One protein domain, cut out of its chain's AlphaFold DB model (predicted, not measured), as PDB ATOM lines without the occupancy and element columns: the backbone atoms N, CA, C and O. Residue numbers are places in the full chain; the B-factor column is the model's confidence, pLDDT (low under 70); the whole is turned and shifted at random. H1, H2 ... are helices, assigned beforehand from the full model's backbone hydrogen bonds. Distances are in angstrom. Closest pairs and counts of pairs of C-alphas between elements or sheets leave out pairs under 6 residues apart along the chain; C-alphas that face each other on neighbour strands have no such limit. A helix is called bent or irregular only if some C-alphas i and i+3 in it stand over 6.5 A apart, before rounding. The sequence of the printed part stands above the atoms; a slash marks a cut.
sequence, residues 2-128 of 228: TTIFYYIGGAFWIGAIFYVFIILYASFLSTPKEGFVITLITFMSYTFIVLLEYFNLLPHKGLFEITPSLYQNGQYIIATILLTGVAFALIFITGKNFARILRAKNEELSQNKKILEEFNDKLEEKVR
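Overview. This is residues 2 to 128 of the 228 residues of an uncharacterized protein of Candidatus Atribacteria bacterium (UniProt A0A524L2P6). One very long helix, H4, makes the long axis of the model; its first part packs with the two-helix hairpin H2 and H3 to form a three-helix up-and-down bundle, and its residues 103 to 128 stick out free as a straight arm. At the end of the body where H4 begins, a long loop of residues 55 to 73 folds back between H3 and H4, and the tiny helix H1 lies beside the beginning of H2. The printed part has 127 residues with four named helices, H1, H2, H3 and H4 in that order along the chain, and no named strand; the class is all helix. The whole is extended, with a radius of gyration of the C-alphas of 23.4 A, and the C-alphas span 82 by 28 by 23 A.

Arrangement. H4, residues 74 to 128, touches H2, residues 13 to 29, with its residues 84 to 99 alone; the closest C-alphas are those of Ser 27 and Lys 96, 4.9 A apart. H2 and H4 run the same way at a steep tilt of 35.4 degrees, only just beyond shallow. With its residues 74 to 92 alone H4 touches H3, residues 32 to 54, closest at the C-alphas of Thr 47 and Ile 81, 6.5 A apart. H3 and H4 form a helical hairpin, running opposite ways at a shallow tilt of 28 degrees. H2 and H3 form another helical hairpin, opposite ways at a shallow tilt of 12 degrees, and touch most closely at the C-alphas of Ala 26 and Gly 35, 4.9 A apart. H1, residues 2 to 6, is close to H2 but not clearly touching, with the C-alphas of Phe 5 and Gly 15 at 6.9 A, and it is apart from H3 and H4. In H1, H3 and H4 every O i to N i+4 pair is within hydrogen-bond range; in H2 10 of 13 are.

Along the chain. H4 measures 80.5 A from C-alpha 74 at (-40.754, 3.071, -125.876) to C-alpha 128 at (-5.362, -60.880, -92.196). H3 measures 33.2 A from Pro 32 to Tyr 54, and H2 25.0 A from Trp 13, C-alpha at (-40.447, -8.297, -112.757), to Leu 29. H1 measures 6.4 A from Thr 2 to Tyr 6. No helix is bent or irregular.

Size, cuts and confidence. The outline is a rod, and the C-alphas farthest apart, those of Ser 69 and Arg 128, are 82.9 A from each other. Without residues 103 to 128 the body spans 45 by 27 by 20 A. The printed part has no cut. The link from H3 to H4 is long, with 19 residues, that from H1 to H2 is short, and that from H2 to H3 is tight. The mean pLDDT of the printed part is 81.5, and residues 2 to 14 and 57 to 71 are under 70.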
ATOM      1  N   THR A   2     -50.103 -19.553-120.466       51.78
ATOM      2  CA  THR A   2     -50.170 -18.115-120.814       51.78
ATOM      3  C   THR A   2     -51.344 -17.349-120.177       51.78
ATOM      4  O   THR A   2     -51.167 -16.218-119.742       51.78
ATOM      5  N   THR A   3     -52.515 -17.978-120.020       52.03
ATOM      6  CA  THR A   3     -53.717 -17.357-119.422       52.03
ATOM      7  C   THR A   3     -53.610 -17.090-117.914       52.03
ATOM      8  O   THR A   3     -54.241 -16.166-117.414       52.03
ATOM      9  N   ILE A   4     -52.808 -17.871-117.178       57.94
ATOM     10  CA  ILE A   4     -52.586 -17.662-115.733       57.94
ATOM     11  C   ILE A   4     -51.544 -16.551-115.526       57.94
ATOM     12  O   ILE A   4     -51.704 -15.712-114.645       57.94
ATOM     13  N   PHE A   5     -50.533 -16.476-116.399       58.22
ATOM     14  CA  PHE A   5     -49.542 -15.392-116.409       58.22
ATOM     15  C   PHE A   5     -50.148 -14.020-116.718       58.22
ATOM     16  O   PHE A   5     -49.695 -13.013-116.182       58.22
ATOM     17  N   TYR A   6     -51.210 -13.992-117.525       54.94
ATOM     18  CA  TYR A   6     -51.974 -12.784-117.829       54.94
ATOM     19  C   TYR A   6     -52.586 -12.126-116.578       54.94
ATOM     20  O   TYR A   6     -52.618 -10.904-116.484       54.94
ATOM     21  N   TYR A   7     -53.019 -12.916-115.590       55.50
ATOM     22  CA  TYR A   7     -53.682 -12.394-114.389       55.50
ATOM     23  C   TYR A   7     -52.725 -11.868-113.305       55.50
ATOM     24  O   TYR A   7     -53.181 -11.209-112.376       55.50
ATOM     25  N   ILE A   8     -51.422 -12.156-113.402       57.81
ATOM     26  CA  ILE A   8     -50.440 -11.918-112.323       57.81
ATOM     27  C   ILE A   8     -49.507 -10.719-112.626       57.81
ATOM     28  O   ILE A   8     -48.745 -10.287-111.764       57.81
ATOM     29  N   GLY A   9     -49.619 -10.114-113.815       55.81
ATOM     30  CA  GLY A   9     -48.804  -8.971-114.245       55.81
ATOM     31  C   GLY A   9     -47.673  -9.412-115.175       55.81
ATOM     32  O   GLY A   9     -46.580  -9.763-114.729       55.81
ATOM     33  N   GLY A  10     -47.961  -9.411-116.480       54.69
ATOM     34  CA  GLY A  10     -47.126 -10.010-117.529       54.69
ATOM     35  C   GLY A  10     -45.801  -9.295-117.812       54.69
ATOM     36  O   GLY A  10     -44.797  -9.984-117.991       54.69
ATOM     37  N   ALA A  11     -45.759  -7.957-117.818       54.88
ATOM     38  CA  ALA A  11     -44.510  -7.213-118.042       54.88
ATOM     39  C   ALA A  11     -43.772  -6.776-116.768       54.88
ATOM     40  O   ALA A  11     -42.661  -6.253-116.865       54.88
ATOM     41  N   PHE A  12     -44.328  -7.008-115.574       62.88
ATOM     42  CA  PHE A  12     -43.612  -6.705-114.332       62.88
ATOM     43  C   PHE A  12     -42.507  -7.742-114.056       62.88
ATOM     44  O   PHE A  12     -42.556  -8.870-114.553       62.88
ATOM     45  N   TRP A  13     -41.537  -7.400-113.195       63.47
ATOM     46  CA  TRP A  13     -40.447  -8.297-112.757       63.47
ATOM     47  C   TRP A  13     -40.936  -9.686-112.304       63.47
ATOM     48  O   TRP A  13     -40.219 -10.673-112.450       63.47
ATOM     49  N   ILE A  14     -42.175  -9.783-111.807       69.88
ATOM     50  CA  ILE A  14     -42.792 -11.041-111.377       69.88
ATOM     51  C   ILE A  14     -42.945 -12.048-112.531       69.88
ATOM     52  O   ILE A  14     -42.683 -13.234-112.343       69.88
ATOM     53  N   GLY A  15     -43.303 -11.594-113.738       73.31
ATOM     54  CA  GLY A  15     -43.446 -12.459-114.912       73.31
ATOM     55  C   GLY A  15     -42.101 -13.020-115.372       73.31
ATOM     56  O   GLY A  15     -41.994 -14.201-115.703       73.31
ATOM     57  N   ALA A  16     -41.046 -12.201-115.303       76.06
ATOM     58  CA  ALA A  16     -39.686 -12.611-115.650       76.06
ATOM     59  C   ALA A  16     -39.169 -13.747-114.746       76.06
ATOM     60  O   ALA A  16     -38.493 -14.652-115.237       76.06
ATOM     61  N   ILE A  17     -39.538 -13.765-113.458       82.06
ATOM     62  CA  ILE A  17     -39.135 -14.818-112.505       82.06
ATOM     63  C   ILE A  17     -39.628 -16.204-112.945       82.06
ATOM     64  O   ILE A  17     -38.902 -17.188-112.820       82.06
ATOM     65  N   PHE A  18     -40.829 -16.317-113.512       81.62
ATOM     66  CA  PHE A  18     -41.332 -17.616-113.973       81.62
ATOM     67  C   PHE A  18     -40.543 -18.167-115.162       81.62
ATOM     68  O   PHE A  18     -40.283 -19.370-115.238       81.62
ATOM     69  N   TYR A  19     -40.095 -17.288-116.055       84.94
ATOM     70  CA  TYR A  19     -39.215 -17.664-117.158       84.94
ATOM     71  C   TYR A  19     -37.821 -18.077-116.677       84.94
ATOM     72  O   TYR A  19     -37.221 -18.979-117.265       84.94
ATOM     73  N   VAL A  20     -37.333 -17.514-115.563       88.19
ATOM     74  CA  VAL A  20     -36.076 -17.951-114.933       88.19
ATOM     75  C   VAL A  20     -36.121 -19.432-114.557       88.19
ATOM     76  O   VAL A  20     -35.149 -20.138-114.813       88.19
ATOM     77  N   PHE A  21     -37.235 -19.946-114.025       88.56
ATOM     78  CA  PHE A  21     -37.352 -21.376-113.700       88.56
ATOM     79  C   PHE A  21     -37.267 -22.275-114.937       88.56
ATOM     80  O   PHE A  21     -36.627 -23.327-114.887       88.56
ATOM     81  N   ILE A  22     -37.857 -21.851-116.058       88.44
ATOM     82  CA  ILE A  22     -37.786 -22.582-117.331       88.44
ATOM     83  C   ILE A  22     -36.344 -22.600-117.848       88.44
ATOM     84  O   ILE A  22     -35.837 -23.649-118.247       88.44
ATOM     85  N   ILE A  23     -35.658 -21.456-117.789       90.31
ATOM     86  CA  ILE A  23     -34.255 -21.331-118.202       90.31
ATOM     87  C   ILE A  23     -33.349 -22.167-117.299       90.31
ATOM     88  O   ILE A  23     -32.460 -22.853-117.800       90.31
ATOM     89  N   LEU A  24     -33.579 -22.160-115.984       91.00
ATOM     90  CA  LEU A  24     -32.852 -23.010-115.044       91.00
ATOM     91  C   LEU A  24     -33.058 -24.484-115.385       91.00
ATOM     92  O   LEU A  24     -32.080 -25.207-115.557       91.00
ATOM     93  N   TYR A  25     -34.302 -24.920-115.570       88.94
ATOM     94  CA  TYR A  25     -34.593 -26.296-115.962       88.94
ATOM     95  C   TYR A  25     -33.848 -26.697-117.248       88.94
ATOM     96  O   TYR A  25     -33.141 -27.710-117.273       88.94
ATOM     97  N   ALA A  26     -33.915 -25.855-118.283       89.31
ATOM     98  CA  ALA A  26     -33.205 -26.062-119.546       89.31
ATOM     99  C   ALA A  26     -31.675 -26.079-119.375       89.31
ATOM    100  O   ALA A  26     -30.961 -26.809-120.063       89.31
ATOM    101  N   SER A  27     -31.155 -25.280-118.447       89.31
ATOM    102  CA  SER A  27     -29.727 -25.174-118.167       89.31
ATOM    103  C   SER A  27     -29.162 -26.444-117.514       89.31
ATOM    104  O   SER A  27     -28.071 -26.897-117.880       89.31
ATOM    105  N   PHE A  28     -29.929 -27.057-116.607       88.75
ATOM    106  CA  PHE A  28     -29.523 -28.258-115.873       88.75
ATOM    107  C   PHE A  28     -29.697 -29.555-116.665       88.75
ATOM    108  O   PHE A  28     -28.823 -30.432-116.601       88.75
ATOM    109  N   LEU A  29     -30.822 -29.699-117.369       84.94
ATOM    110  CA  LEU A  29     -31.231 -30.989-117.924       84.94
ATOM    111  C   LEU A  29     -30.974 -31.120-119.427       84.94
ATOM    112  O   LEU A  29     -30.719 -32.227-119.896       84.94
ATOM    113  N   SER A  30     -30.982 -30.018-120.178       84.19
ATOM    114  CA  SER A  30     -30.927 -30.069-121.642       84.19
ATOM    115  C   SER A  30     -29.506 -29.985-122.207       84.19
ATOM    116  O   SER A  30     -28.564 -29.441-121.605       84.19
ATOM    117  N   THR A  31     -29.339 -30.496-123.428       86.75
ATOM    118  CA  THR A  31     -28.069 -30.388-124.157       86.75
ATOM    119  C   THR A  31     -27.718 -28.916-124.447       86.75
ATOM    120  O   THR A  31     -28.567 -28.028-124.349       86.75
ATOM    121  N   PRO A  32     -26.452 -28.584-124.775       82.69
ATOM    122  CA  PRO A  32     -26.057 -27.206-125.083       82.69
ATOM    123  C   PRO A  32     -26.885 -26.546-126.180       82.69
ATOM    124  O   PRO A  32     -27.221 -25.372-126.053       82.69
ATOM    125  N   LYS A  33     -27.246 -27.310-127.213       84.94
ATOM    126  CA  LYS A  33     -28.012 -26.812-128.355       84.94
ATOM    127  C   LYS A  33     -29.484 -26.612-127.990       84.94
ATOM    128  O   LYS A  33     -30.027 -25.543-128.231       84.94
ATOM    129  N   GLU A  34     -30.100 -27.594-127.335       87.12
ATOM    130  CA  GLU A  34     -31.510 -27.519-126.923       87.12
ATOM    131  C   GLU A  34     -31.750 -26.424-125.883       87.12
ATOM    132  O   GLU A  34     -32.699 -25.655-126.005       87.12
ATOM    133  N   GLY A  35     -30.863 -26.293-124.890       87.62
ATOM    134  CA  GLY A  35     -31.000 -25.262-123.862       87.62
ATOM    135  C   GLY A  35     -30.935 -23.840-124.430       87.62
ATOM    136  O   GLY A  35     -31.659 -22.956-123.970       87.62
ATOM    137  N   PHE A  36     -30.128 -23.625-125.475       88.44
ATOM    138  CA  PHE A  36     -30.086 -22.344-126.179       88.44
ATOM    139  C   PHE A  36     -31.397 -22.071-126.927       88.44
ATOM    140  O   PHE A  36     -31.946 -20.977-126.817       88.44
ATOM    141  N   VAL A  37     -31.942 -23.079-127.616       91.31
ATOM    142  CA  VAL A  37     -33.232 -22.972-128.321       91.31
ATOM    143  C   VAL A  37     -34.366 -22.638-127.348       91.31
ATOM    144  O   VAL A  37     -35.147 -21.727-127.613       91.31
ATOM    145  N   ILE A  38     -34.427 -23.300-126.190       90.06
ATOM    146  CA  ILE A  38     -35.442 -23.021-125.159       90.06
ATOM    147  C   ILE A  38     -35.307 -21.587-124.626       90.06
ATOM    148  O   ILE A  38     -36.312 -20.893-124.459       90.06
ATOM    149  N   THR A  39     -34.076 -21.120-124.400       90.44
ATOM    150  CA  THR A  39     -33.814 -19.741-123.950       90.44
ATOM    151  C   THR A  39     -34.255 -18.718-125.002       90.44
ATOM    152  O   THR A  39     -34.896 -17.728-124.657       90.44
ATOM    153  N   LEU A  40     -33.997 -18.983-126.288       91.50
ATOM    154  CA  LEU A  40     -34.411 -18.120-127.400       91.50
ATOM    155  C   LEU A  40     -35.940 -18.041-127.521       91.50
ATOM    156  O   LEU A  40     -36.494 -16.949-127.624       91.50
ATOM    157  N   ILE A  41     -36.627 -19.186-127.456       91.38
ATOM    158  CA  ILE A  41     -38.098 -19.261-127.482       91.38
ATOM    159  C   ILE A  41     -38.691 -18.500-126.291       91.38
ATOM    160  O   ILE A  41     -39.645 -17.741-126.446       91.38
ATOM    161  N   THR A  42     -38.097 -18.669-125.110       88.56
ATOM    162  CA  THR A  42     -38.503 -17.979-123.882       88.56
ATOM    163  C   THR A  42     -38.354 -16.465-124.013       88.56
ATOM    164  O   THR A  42     -39.283 -15.726-123.689       88.56
ATOM    165  N   PHE A  43     -37.220 -15.995-124.536       89.88
ATOM    166  CA  PHE A  43     -36.980 -14.575-124.772       89.88
ATOM    167  C   PHE A  43     -37.976 -13.993-125.784       89.88
ATOM    168  O   PHE A  43     -38.607 -12.981-125.498       89.88
ATOM    169  N   MET A  44     -38.203 -14.679-126.910       90.94
ATOM    170  CA  MET A  44     -39.195 -14.271-127.914       90.94
ATOM    171  C   MET A  44     -40.610 -14.201-127.327       90.94
ATOM    172  O   MET A  44     -41.330 -13.233-127.566       90.94
ATOM    173  N   SER A  45     -40.998 -15.191-126.516       87.31
ATOM    174  CA  SER A  45     -42.290 -15.211-125.821       87.31
ATOM    175  C   SER A  45     -42.431 -14.043-124.840       87.31
ATOM    176  O   SER A  45     -43.486 -13.414-124.783       87.31
ATOM    177  N   TYR A  46     -41.378 -13.723-124.084       85.69
ATOM    178  CA  TYR A  46     -41.373 -12.583-123.167       85.69
ATOM    179  C   TYR A  46     -41.480 -11.249-123.920       85.69
ATOM    180  O   TYR A  46     -42.355 -10.442-123.611       85.69
ATOM    181  N   THR A  47     -40.662 -11.041-124.957       87.38
ATOM    182  CA  THR A  47     -40.717  -9.841-125.805       87.38
ATOM    183  C   THR A  47     -42.093  -9.656-126.444       87.38
ATOM    184  O   THR A  47     -42.598  -8.537-126.487       87.38
ATOM    185  N   PHE A  48     -42.733 -10.740-126.892       87.56
ATOM    186  CA  PHE A  48     -44.080 -10.685-127.458       87.56
ATOM    187  C   PHE A  48     -45.126 -10.209-126.439       87.56
ATOM    188  O   PHE A  48     -45.956  -9.364-126.766       87.56
ATOM    189  N   ILE A  49     -45.057 -10.683-125.189       82.06
ATOM    190  CA  ILE A  49     -45.954 -10.228-124.112       82.06
ATOM    191  C   ILE A  49     -45.741  -8.740-123.814       82.06
ATOM    192  O   ILE A  49     -46.716  -7.997-123.728       82.06
ATOM    193  N   VAL A  50     -44.484  -8.294-123.710       80.94
ATOM    194  CA  VAL A  50     -44.157  -6.880-123.454       80.94
ATOM    195  C   VAL A  50     -44.657  -5.977-124.590       80.94
ATOM    196  O   VAL A  50     -45.182  -4.896-124.332       80.94
ATOM    197  N   LEU A  51     -44.560  -6.423-125.847       83.38
ATOM    198  CA  LEU A  51     -45.114  -5.697-126.995       83.38
ATOM    199  C   LEU A  51     -46.646  -5.634-126.967       83.38
ATOM    200  O   LEU A  51     -47.212  -4.581-127.249       83.38
ATOM    201  N   LEU A  52     -47.331  -6.726-126.620       81.31
ATOM    202  CA  LEU A  52     -48.794  -6.711-126.484       81.31
ATOM    203  C   LEU A  52     -49.263  -5.734-125.398       81.31
ATOM    204  O   LEU A  52     -50.302  -5.092-125.557       81.31
ATOM    205  N   GLU A  53     -48.489  -5.603-124.323       77.06
ATOM    206  CA  GLU A  53     -48.741  -4.616-123.275       77.06
ATOM    207  C   GLU A  53     -48.503  -3.180-123.774       77.06
ATOM    208  O   GLU A  53     -49.334  -2.308-123.530       77.06
ATOM    209  N   TYR A  54     -47.447  -2.944-124.563       80.81
ATOM    210  CA  TYR A  54     -47.164  -1.639-125.178       80.81
ATOM    211  C   TYR A  54     -48.310  -1.118-126.059       80.81
ATOM    212  O   TYR A  54     -48.647   0.065-126.012       80.81
ATOM    213  N   PHE A  55     -48.946  -1.995-126.842       79.94
ATOM    214  CA  PHE A  55     -50.069  -1.625-127.713       79.94
ATOM    215  C   PHE A  55     -51.403  -1.429-126.968       79.94
ATOM    216  O   PHE A  55     -52.424  -1.211-127.618       79.94
ATOM    217  N   ASN A  56     -51.427  -1.516-125.630       72.94
ATOM    218  CA  ASN A  56     -52.647  -1.518-124.808       72.94
ATOM    219  C   ASN A  56     -53.670  -2.610-125.210       72.94
ATOM    220  O   ASN A  56     -54.847  -2.515-124.863       72.94
ATOM    221  N   LEU A  57     -53.243  -3.664-125.924       68.75
ATOM    222  CA  LEU A  57     -54.101  -4.809-126.276       68.75
ATOM    223  C   LEU A  57     -54.450  -5.647-125.037       68.75
ATOM    224  O   LEU A  57     -55.477  -6.325-125.010       68.75
ATOM    225  N   LEU A  58     -53.594  -5.594-124.013       65.31
ATOM    226  CA  LEU A  58     -53.777  -6.249-122.725       65.31
ATOM    227  C   LEU A  58     -53.917  -5.175-121.629       65.31
ATOM    228  O   LEU A  58     -53.011  -4.356-121.479       65.31
ATOM    229  N   PRO A  59     -55.015  -5.150-120.849       63.62
ATOM    230  CA  PRO A  59     -55.159  -4.212-119.742       63.62
ATOM    231  C   PRO A  59     -54.109  -4.498-118.661       63.62
ATOM    232  O   PRO A  59     -54.060  -5.597-118.104       63.62
ATOM    233  N   HIS A  60     -53.292  -3.492-118.344       61.72
ATOM    234  CA  HIS A  60     -52.272  -3.571-117.301       61.72
ATOM    235  C   HIS A  60     -52.930  -3.781-115.930       61.72
ATOM    236  O   HIS A  60     -53.499  -2.858-115.346       61.72
ATOM    237  N   LYS A  61     -52.870  -5.009-115.409       61.19
ATOM    238  CA  LYS A  61     -53.255  -5.341-114.031       61.19
ATOM    239  C   LYS A  61     -52.008  -5.735-113.250       61.19
ATOM    240  O   LYS A  61     -51.727  -6.914-113.057       61.19
ATOM    241  N   GLY A  62     -51.215  -4.739-112.864       57.31
ATOM    242  CA  GLY A  62     -50.122  -4.933-111.918       57.31
ATOM    243  C   GLY A  62     -50.668  -5.197-110.512       57.31
ATOM    244  O   GLY A  62     -51.648  -4.583-110.103       57.31
ATOM    245  N   LEU A  63     -50.025  -6.092-109.755       54.59
ATOM    246  CA  LEU A  63     -50.315  -6.293-108.324       54.59
ATOM    247  C   LEU A  63     -49.945  -5.072-107.461       54.59
ATOM    248  O   LEU A  63     -50.386  -4.969-106.321       54.59
ATOM    249  N   PHE A  64     -49.146  -4.152-108.005       56.62
ATOM    250  CA  PHE A  64     -48.780  -2.881-107.393       56.62
ATOM    251  C   PHE A  64     -49.230  -1.748-108.325       56.62
ATOM    252  O   PHE A  64     -48.880  -1.765-109.505       56.62
ATOM    253  N   GLU A  65     -49.983  -0.769-107.811       53.69
ATOM    254  CA  GLU A  65     -50.456   0.430-108.531       53.69
ATOM    255  C   GLU A  65     -49.306   1.412-108.844       53.69
ATOM    256  O   GLU A  65     -49.315   2.580-108.461       53.69
ATOM    257  N   ILE A  66     -48.255   0.943-109.514       53.00
ATOM    258  CA  ILE A  66     -47.144   1.788-109.949       53.00
ATOM    259  C   ILE A  66     -47.539   2.380-111.306       53.00
ATOM    260  O   ILE A  66     -47.755   1.651-112.268       53.00
ATOM    261  N   THR A  67     -47.681   3.708-111.338       56.41
ATOM    262  CA  THR A  67     -48.095   4.580-112.459       56.41
ATOM    263  C   THR A  67     -48.098   3.935-113.867       56.41
ATOM    264  O   THR A  67     -47.023   3.650-114.401       56.41
ATOM    265  N   PRO A  68     -49.272   3.821-114.529       58.78
ATOM    266  CA  PRO A  68     -49.456   3.206-115.858       58.78
ATOM    267  C   PRO A  68     -48.624   3.800-117.009       58.78
ATOM    268  O   PRO A  68     -48.519   3.204-118.078       58.78
ATOM    269  N   SER A  69     -48.052   4.991-116.827       60.31
ATOM    270  CA  SER A  69     -47.419   5.772-117.894       60.31
ATOM    271  C   SER A  69     -46.005   5.318-118.271       60.31
ATOM    272  O   SER A  69     -45.554   5.631-119.373       60.31
ATOM    273  N   LEU A  70     -45.294   4.567-117.417       67.88
ATOM    274  CA  LEU A  70     -43.923   4.124-117.730       67.88
ATOM    275  C   LEU A  70     -43.880   3.109-118.882       67.88
ATOM    276  O   LEU A  70     -42.971   3.161-119.706       67.88
ATOM    277  N   TYR A  71     -44.874   2.223-118.973       68.25
ATOM    278  CA  TYR A  71     -44.939   1.170-119.997       68.25
ATOM    279  C   TYR A  71     -45.411   1.672-121.365       68.25
ATOM    280  O   TYR A  71     -45.290   0.963-122.355       68.25
ATOM    281  N   GLN A  72     -45.893   2.911-121.454       72.38
ATOM    282  CA  GLN A  72     -46.203   3.552-122.734       72.38
ATOM    283  C   GLN A  72     -44.978   4.259-123.337       72.38
ATOM    284  O   GLN A  72     -45.008   4.690-124.490       72.38
ATOM    285  N   ASN A  73     -43.874   4.357-122.586       81.12
ATOM    286  CA  ASN A  73     -42.625   4.921-123.074       81.12
ATOM    287  C   ASN A  73     -41.780   3.843-123.775       81.12
ATOM    288  O   ASN A  73     -41.298   2.898-123.147       81.12
ATOM    289  N   GLY A  74     -41.546   4.014-125.079       82.31
ATOM    290  CA  GLY A  74     -40.754   3.071-125.876       82.31
ATOM    291  C   GLY A  74     -39.320   2.893-125.364       82.31
ATOM    292  O   GLY A  74     -38.791   1.783-125.396       82.31
ATOM    293  N   GLN A  75     -38.702   3.947-124.817       85.25
ATOM    294  CA  GLN A  75     -37.341   3.867-124.277       85.25
ATOM    295  C   GLN A  75     -37.272   2.980-123.028       85.25
ATOM    296  O   GLN A  75     -36.297   2.248-122.850       85.25
ATOM    297  N   TYR A  76     -38.316   3.003-122.192       83.94
ATOM    298  CA  TYR A  76     -38.405   2.140-121.017       83.94
ATOM    299  C   TYR A  76     -38.478   0.671-121.433       83.94
ATOM    300  O   TYR A  76     -37.651  -0.113-120.985       83.94
ATOM    301  N   ILE A  77     -39.381   0.323-122.356       83.00
ATOM    302  CA  ILE A  77     -39.560  -1.056-122.843       83.00
ATOM    303  C   ILE A  77     -38.288  -1.624-123.468       83.00
ATOM    304  O   ILE A  77     -37.924  -2.770-123.197       83.00
ATOM    305  N   ILE A  78     -37.597  -0.833-124.292       86.44
ATOM    306  CA  ILE A  78     -36.332  -1.266-124.897       86.44
ATOM    307  C   ILE A  78     -35.315  -1.585-123.794       86.44
ATOM    308  O   ILE A  78     -34.660  -2.628-123.852       86.44
ATOM    309  N   ALA A  79     -35.220  -0.737-122.766       87.69
ATOM    310  CA  ALA A  79     -34.331  -0.971-121.635       87.69
ATOM    311  C   ALA A  79     -34.718  -2.228-120.834       87.69
ATOM    312  O   ALA A  79     -33.833  -3.015-120.496       87.69
ATOM    313  N   THR A  80     -36.007  -2.478-120.575       84.25
ATOM    314  CA  THR A  80     -36.462  -3.685-119.859       84.25
ATOM    315  C   THR A  80     -36.234  -4.960-120.664       84.25
ATOM    316  O   THR A  80     -35.775  -5.951-120.099       84.25
ATOM    317  N   ILE A  81     -36.499  -4.957-121.975       87.06
ATOM    318  CA  ILE A  81     -36.235  -6.116-122.843       87.06
ATOM    319  C   ILE A  81     -34.735  -6.425-122.866       87.06
ATOM    320  O   ILE A  81     -34.345  -7.584-122.706       87.06
ATOM    321  N   LEU A  82     -33.895  -5.399-123.025       90.44
ATOM    322  CA  LEU A  82     -32.442  -5.556-123.048       90.44
ATOM    323  C   LEU A  82     -31.917  -6.093-121.707       90.44
ATOM    324  O   LEU A  82     -31.174  -7.074-121.687       90.44
ATOM    325  N   LEU A  83     -32.345  -5.496-120.590       89.56
ATOM    326  CA  LEU A  83     -31.927  -5.901-119.248       89.56
ATOM    327  C   LEU A  83     -32.346  -7.346-118.938       89.56
ATOM    328  O   LEU A  83     -31.523  -8.142-118.483       89.56
ATOM    329  N   THR A  84     -33.599  -7.706-119.229       88.00
ATOM    330  CA  THR A  84     -34.116  -9.066-119.007       88.00
ATOM    331  C   THR A  84     -33.427 -10.085-119.912       88.00
ATOM    332  O   THR A  84     -33.090 -11.176-119.455       88.00
ATOM    333  N   GLY A  85     -33.139  -9.736-121.170       89.94
ATOM    334  CA  GLY A  85     -32.390 -10.601-122.088       89.94
ATOM    335  C   GLY A  85     -30.979 -10.912-121.587       89.94
ATOM    336  O   GLY A  85     -30.568 -12.076-121.572       89.94
ATOM    337  N   VAL A  86     -30.264  -9.893-121.100       92.75
ATOM    338  CA  VAL A  86     -28.943 -10.071-120.474       92.75
ATOM    339  C   VAL A  86     -29.054 -10.939-119.218       92.75
ATOM    340  O   VAL A  86     -28.272 -11.878-119.056       92.75
ATOM    341  N   ALA A  87     -30.045 -10.688-118.360       91.44
ATOM    342  CA  ALA A  87     -30.270 -11.491-117.160       91.44
ATOM    343  C   ALA A  87     -30.530 -12.971-117.498       91.44
ATOM    344  O   ALA A  87     -29.907 -13.858-116.913       91.44
ATOM    345  N   PHE A  88     -31.381 -13.253-118.485       91.56
ATOM    346  CA  PHE A  88     -31.669 -14.614-118.948       91.56
ATOM    347  C   PHE A  88     -30.429 -15.317-119.504       91.56
ATOM    348  O   PHE A  88     -30.182 -16.477-119.163       91.56
ATOM    349  N   ALA A  89     -29.612 -14.619-120.295       91.50
ATOM    350  CA  ALA A  89     -28.358 -15.166-120.806       91.50
ATOM    351  C   ALA A  89     -27.377 -15.506-119.670       91.50
ATOM    352  O   ALA A  89     -26.810 -16.601-119.653       91.50
ATOM    353  N   LEU A  90     -27.217 -14.613-118.685       93.88
ATOM    354  CA  LEU A  90     -26.351 -14.846-117.524       93.88
ATOM    355  C   LEU A  90     -26.816 -16.038-116.686       93.88
ATOM    356  O   LEU A  90     -25.995 -16.874-116.300       93.88
ATOM    357  N   ILE A  91     -28.122 -16.148-116.439       92.38
ATOM    358  CA  ILE A  91     -28.714 -17.274-115.707       92.38
ATOM    359  C   ILE A  91     -28.480 -18.580-116.468       92.38
ATOM    360  O   ILE A  91     -28.059 -19.569-115.866       92.38
ATOM    361  N   PHE A  92     -28.681 -18.585-117.789       92.50
ATOM    362  CA  PHE A  92     -28.440 -19.764-118.615       92.50
ATOM    363  C   PHE A  92     -26.974 -20.217-118.559       92.50
ATOM    364  O   PHE A  92     -26.711 -21.396-118.299       92.50
ATOM    365  N   ILE A  93     -26.027 -19.292-118.754       90.94
ATOM    366  CA  ILE A  93     -24.580 -19.568-118.730       90.94
ATOM    367  C   ILE A  93     -24.156 -20.081-117.351       90.94
ATOM    368  O   ILE A  93     -23.487 -21.114-117.245       90.94
ATOM    369  N   THR A  94     -24.575 -19.384-116.295       92.56
ATOM    370  CA  THR A  94     -24.216 -19.714-114.911       92.56
ATOM    371  C   THR A  94     -24.780 -21.071-114.513       92.56
ATOM    372  O   THR A  94     -24.031 -21.925-114.037       92.56
ATOM    373  N   GLY A  95     -26.067 -21.315-114.781       91.94
ATOM    374  CA  GLY A  95     -26.705 -22.602-114.502       91.94
ATOM    375  C   GLY A  95     -25.995 -23.760-115.206       91.94
ATOM    376  O   GLY A  95     -25.796 -24.820-114.612       91.94
ATOM    377  N   LYS A  96     -25.508 -23.543-116.434       89.62
ATOM    378  CA  LYS A  96     -24.917 -24.610-117.243       89.62
ATOM    379  C   LYS A  96     -23.511 -24.935-116.771       89.62
ATOM    380  O   LYS A  96     -23.125 -26.104-116.715       89.62
ATOM    381  N   ASN A  97     -22.750 -23.905-116.410       91.62
ATOM    382  CA  ASN A  97     -21.441 -24.073-115.794       91.62
ATOM    383  C   ASN A  97     -21.564 -24.781-114.444       91.62
ATOM    384  O   ASN A  97     -20.816 -25.724-114.191       91.62
ATOM    385  N   PHE A  98     -22.547 -24.400-113.630       92.56
ATOM    386  CA  PHE A  98     -22.811 -25.056-112.356       92.56
ATOM    387  C   PHE A  98     -23.183 -26.532-112.539       92.56
ATOM    388  O   PHE A  98     -22.582 -27.398-111.909       92.56
ATOM    389  N   ALA A  99     -24.096 -26.844-113.464       88.62
ATOM    390  CA  ALA A  99     -24.479 -28.221-113.771       88.62
ATOM    391  C   ALA A  99     -23.282 -29.064-114.247       88.62
ATOM    392  O   ALA A  99     -23.151 -30.225-113.857       88.62
ATOM    393  N   ARG A 100     -22.381 -28.485-115.051       89.19
ATOM    394  CA  ARG A 100     -21.149 -29.155-115.499       89.19
ATOM    395  C   ARG A 100     -20.214 -29.459-114.328       89.19
ATOM    396  O   ARG A 100     -19.731 -30.583-114.222       89.19
ATOM    397  N   ILE A 101     -19.988 -28.481-113.453       91.31
ATOM    398  CA  ILE A 101     -19.137 -28.632-112.264       91.31
ATOM    399  C   ILE A 101     -19.714 -29.693-111.323       91.31
ATOM    400  O   ILE A 101     -18.973 -30.544-110.836       91.31
ATOM    401  N   LEU A 102     -21.030 -29.679-111.105       88.62
ATOM    402  CA  LEU A 102     -21.699 -30.635-110.229       88.62
ATOM    403  C   LEU A 102     -21.536 -32.076-110.734       88.62
ATOM    404  O   LEU A 102     -21.238 -32.968-109.944       88.62
ATOM    405  N   ARG A 103     -21.666 -32.297-112.049       88.62
ATOM    406  CA  ARG A 103     -21.446 -33.615-112.671       88.62
ATOM    407  C   ARG A 103     -19.995 -34.078-112.518       88.62
ATOM    408  O   ARG A 103     -19.774 -35.179-112.026       88.62
ATOM    409  N   ALA A 104     -19.027 -33.218-112.841       91.88
ATOM    410  CA  ALA A 104     -17.603 -33.545-112.731       91.88
ATOM    411  C   ALA A 104     -17.197 -33.901-111.292       91.88
ATOM    412  O   ALA A 104     -16.493 -34.882-111.057       91.88
ATOM    413  N   LYS A 105     -17.691 -33.141-110.307       91.00
ATOM    414  CA  LYS A 105     -17.367 -33.392-108.900       91.00
ATOM    415  C   LYS A 105     -18.018 -34.665-108.366       91.00
ATOM    416  O   LYS A 105     -17.431 -35.351-107.537       91.00
ATOM    417  N   ASN A 106     -19.217 -34.996-108.846       90.56
ATOM    418  CA  ASN A 106     -19.888 -36.241-108.485       90.56
ATOM    419  C   ASN A 106     -19.139 -37.471-109.031       90.56
ATOM    420  O   ASN A 106     -19.018 -38.481-108.339       90.56
ATOM    421  N   GLU A 107     -18.592 -37.376-110.247       92.44
ATOM    422  CA  GLU A 107     -17.741 -38.420-110.833       92.44
ATOM    423  C   GLU A 107     -16.430 -38.590-110.052       92.44
ATOM    424  O   GLU A 107     -16.082 -39.714-109.688       92.44
ATOM    425  N   GLU A 108     -15.749 -37.489-109.719       93.50
ATOM    426  CA  GLU A 108     -14.532 -37.498-108.893       93.50
ATOM    427  C   GLU A 108     -14.779 -38.162-107.530       93.50
ATOM    428  O   GLU A 108     -14.018 -39.031-107.100       93.50
ATOM    429  N   LEU A 109     -15.886 -37.813-106.868       91.06
ATOM    430  CA  LEU A 109     -16.238 -38.380-105.568       91.06
ATOM    431  C   LEU A 109     -16.515 -39.888-105.654       91.06
ATOM    432  O   LEU A 109     -16.123 -40.642-104.762       91.06
ATOM    433  N   SER A 110     -17.148 -40.342-106.741       91.44
ATOM    434  CA  SER A 110     -17.376 -41.768-106.993       91.44
ATOM    435  C   SER A 110     -16.065 -42.531-107.199       91.44
ATOM    436  O   SER A 110     -15.912 -43.630-106.665       91.44
ATOM    437  N   GLN A 111     -15.104 -41.949-107.920       93.31
ATOM    438  CA  GLN A 111     -13.778 -42.545-108.115       93.31
ATOM    439  C   GLN A 111     -12.993 -42.613-106.805       93.31
ATOM    440  O   GLN A 111     -12.498 -43.678-106.440       93.31
ATOM    441  N   ASN A 112     -12.950 -41.512-106.051       93.88
ATOM    442  CA  ASN A 112     -12.255 -41.467-104.765       93.88
ATOM    443  C   ASN A 112     -12.829 -42.486-103.778       93.88
ATOM    444  O   ASN A 112     -12.065 -43.137-103.068       93.88
ATOM    445  N   LYS A 113     -14.155 -42.677-103.768       91.94
ATOM    446  CA  LYS A 113     -14.799 -43.715-102.958       91.94
ATOM    447  C   LYS A 113     -14.324 -45.122-103.345       91.94
ATOM    448  O   LYS A 113     -13.961 -45.881-102.454       91.94
ATOM    449  N   LYS A 114     -14.261 -45.446-104.642       93.62
ATOM    450  CA  LYS A 114     -13.769 -46.752-105.126       93.62
ATOM    451  C   LYS A 114     -12.308 -47.001-104.762       93.62
ATOM    452  O   LYS A 114     -11.966 -48.092-104.327       93.62
ATOM    453  N   ILE A 115     -11.457 -45.984-104.907       93.38
ATOM    454  CA  ILE A 115     -10.039 -46.067-104.528       93.38
ATOM    455  C   ILE A 115      -9.907 -46.335-103.022       93.38
ATOM    456  O   ILE A 115      -9.103 -47.167-102.610       93.38
ATOM    457  N   LEU A 116     -10.711 -45.657-102.194       91.69
ATOM    458  CA  LEU A 116     -10.741 -45.888-100.748       91.69
ATOM    459  C   LEU A 116     -11.184 -47.310-100.397       91.69
ATOM    460  O   LEU A 116     -10.576 -47.923 -99.523       91.69
ATOM    461  N   GLU A 117     -12.216 -47.823-101.069       92.75
ATOM    462  CA  GLU A 117     -12.690 -49.202-100.901       92.75
ATOM    463  C   GLU A 117     -11.584 -50.207-101.268       92.75
ATOM    464  O   GLU A 117     -11.253 -51.066-100.457       92.75
ATOM    465  N   GLU A 118     -10.903 -50.027-102.404       93.94
ATOM    466  CA  GLU A 118      -9.794 -50.900-102.820       93.94
ATOM    467  C   GLU A 118      -8.607 -50.862-101.838       93.94
ATOM    468  O   GLU A 118      -8.014 -51.896-101.512       93.94
ATOM    469  N   PHE A 119      -8.239 -49.675-101.341       91.88
ATOM    470  CA  PHE A 119      -7.194 -49.558-100.322       91.88
ATOM    471  C   PHE A 119      -7.603 -50.220 -99.009       91.88
ATOM    472  O   PHE A 119      -6.757 -50.850 -98.370       91.88
ATOM    473  N   ASN A 120      -8.867 -50.086 -98.609       90.56
ATOM    474  CA  ASN A 120      -9.388 -50.727 -97.410       90.56
ATOM    475  C   ASN A 120      -9.344 -52.258 -97.532       90.56
ATOM    476  O   ASN A 120      -8.852 -52.913 -96.615       90.56
ATOM    477  N   ASP A 121      -9.733 -52.815 -98.680       92.88
ATOM    478  CA  ASP A 121      -9.677 -54.260 -98.943       92.88
ATOM    479  C   ASP A 121      -8.232 -54.789 -98.902       92.88
ATOM    480  O   ASP A 121      -7.940 -55.791 -98.242       92.88
ATOM    481  N   LYS A 122      -7.286 -54.070 -99.524       92.62
ATOM    482  CA  LYS A 122      -5.848 -54.401 -99.465       92.62
ATOM    483  C   LYS A 122      -5.288 -54.336 -98.044       92.62
ATOM    484  O   LYS A 122      -4.433 -55.143 -97.665       92.62
ATOM    485  N   LEU A 123      -5.722 -53.355 -97.253       90.06
ATOM    486  CA  LEU A 123      -5.334 -53.234 -95.848       90.06
ATOM    487  C   LEU A 123      -5.895 -54.394 -95.027       90.06
ATOM    488  O   LEU A 123      -5.153 -54.969 -94.230       90.06
ATOM    489  N   GLU A 124      -7.155 -54.773 -95.243       89.19
ATOM    490  CA  GLU A 124      -7.769 -55.916 -94.572       89.19
ATOM    491  C   GLU A 124      -7.042 -57.221 -94.919       89.19
ATOM    492  O   GLU A 124      -6.713 -58.000 -94.020       89.19
ATOM    493  N   GLU A 125      -6.695 -57.433 -96.191       89.06
ATOM    494  CA  GLU A 125      -5.892 -58.579 -96.626       89.06
ATOM    495  C   GLU A 125      -4.526 -58.599 -95.923       89.06
ATOM    496  O   GLU A 125      -4.127 -59.616 -95.346       89.06
ATOM    497  N   LYS A 126      -3.827 -57.458 -95.884       86.00
ATOM    498  CA  LYS A 126      -2.522 -57.342 -95.220       86.00
ATOM    499  C   LYS A 126      -2.618 -57.583 -93.712       86.00
ATOM    500  O   LYS A 126      -1.746 -58.242 -93.138       86.00
ATOM    501  N   VAL A 127      -3.671 -57.088 -93.064       82.81
ATOM    502  CA  VAL A 127      -3.948 -57.337 -91.641       82.81
ATOM    503  C   VAL A 127      -4.260 -58.811 -91.408       82.81
ATOM    504  O   VAL A 127      -3.727 -59.397 -90.463       82.81
ATOM    505  N   ARG A 128      -5.052 -59.447 -92.274       75.81
ATOM    506  CA  ARG A 128      -5.362 -60.880 -92.196       75.81
ATOM    507  C   ARG A 128      -4.099 -61.725 -92.350       75.81
ATOM    508  O   ARG A 128      -3.871 -62.613 -91.529       75.81
TER     509      ARG A 128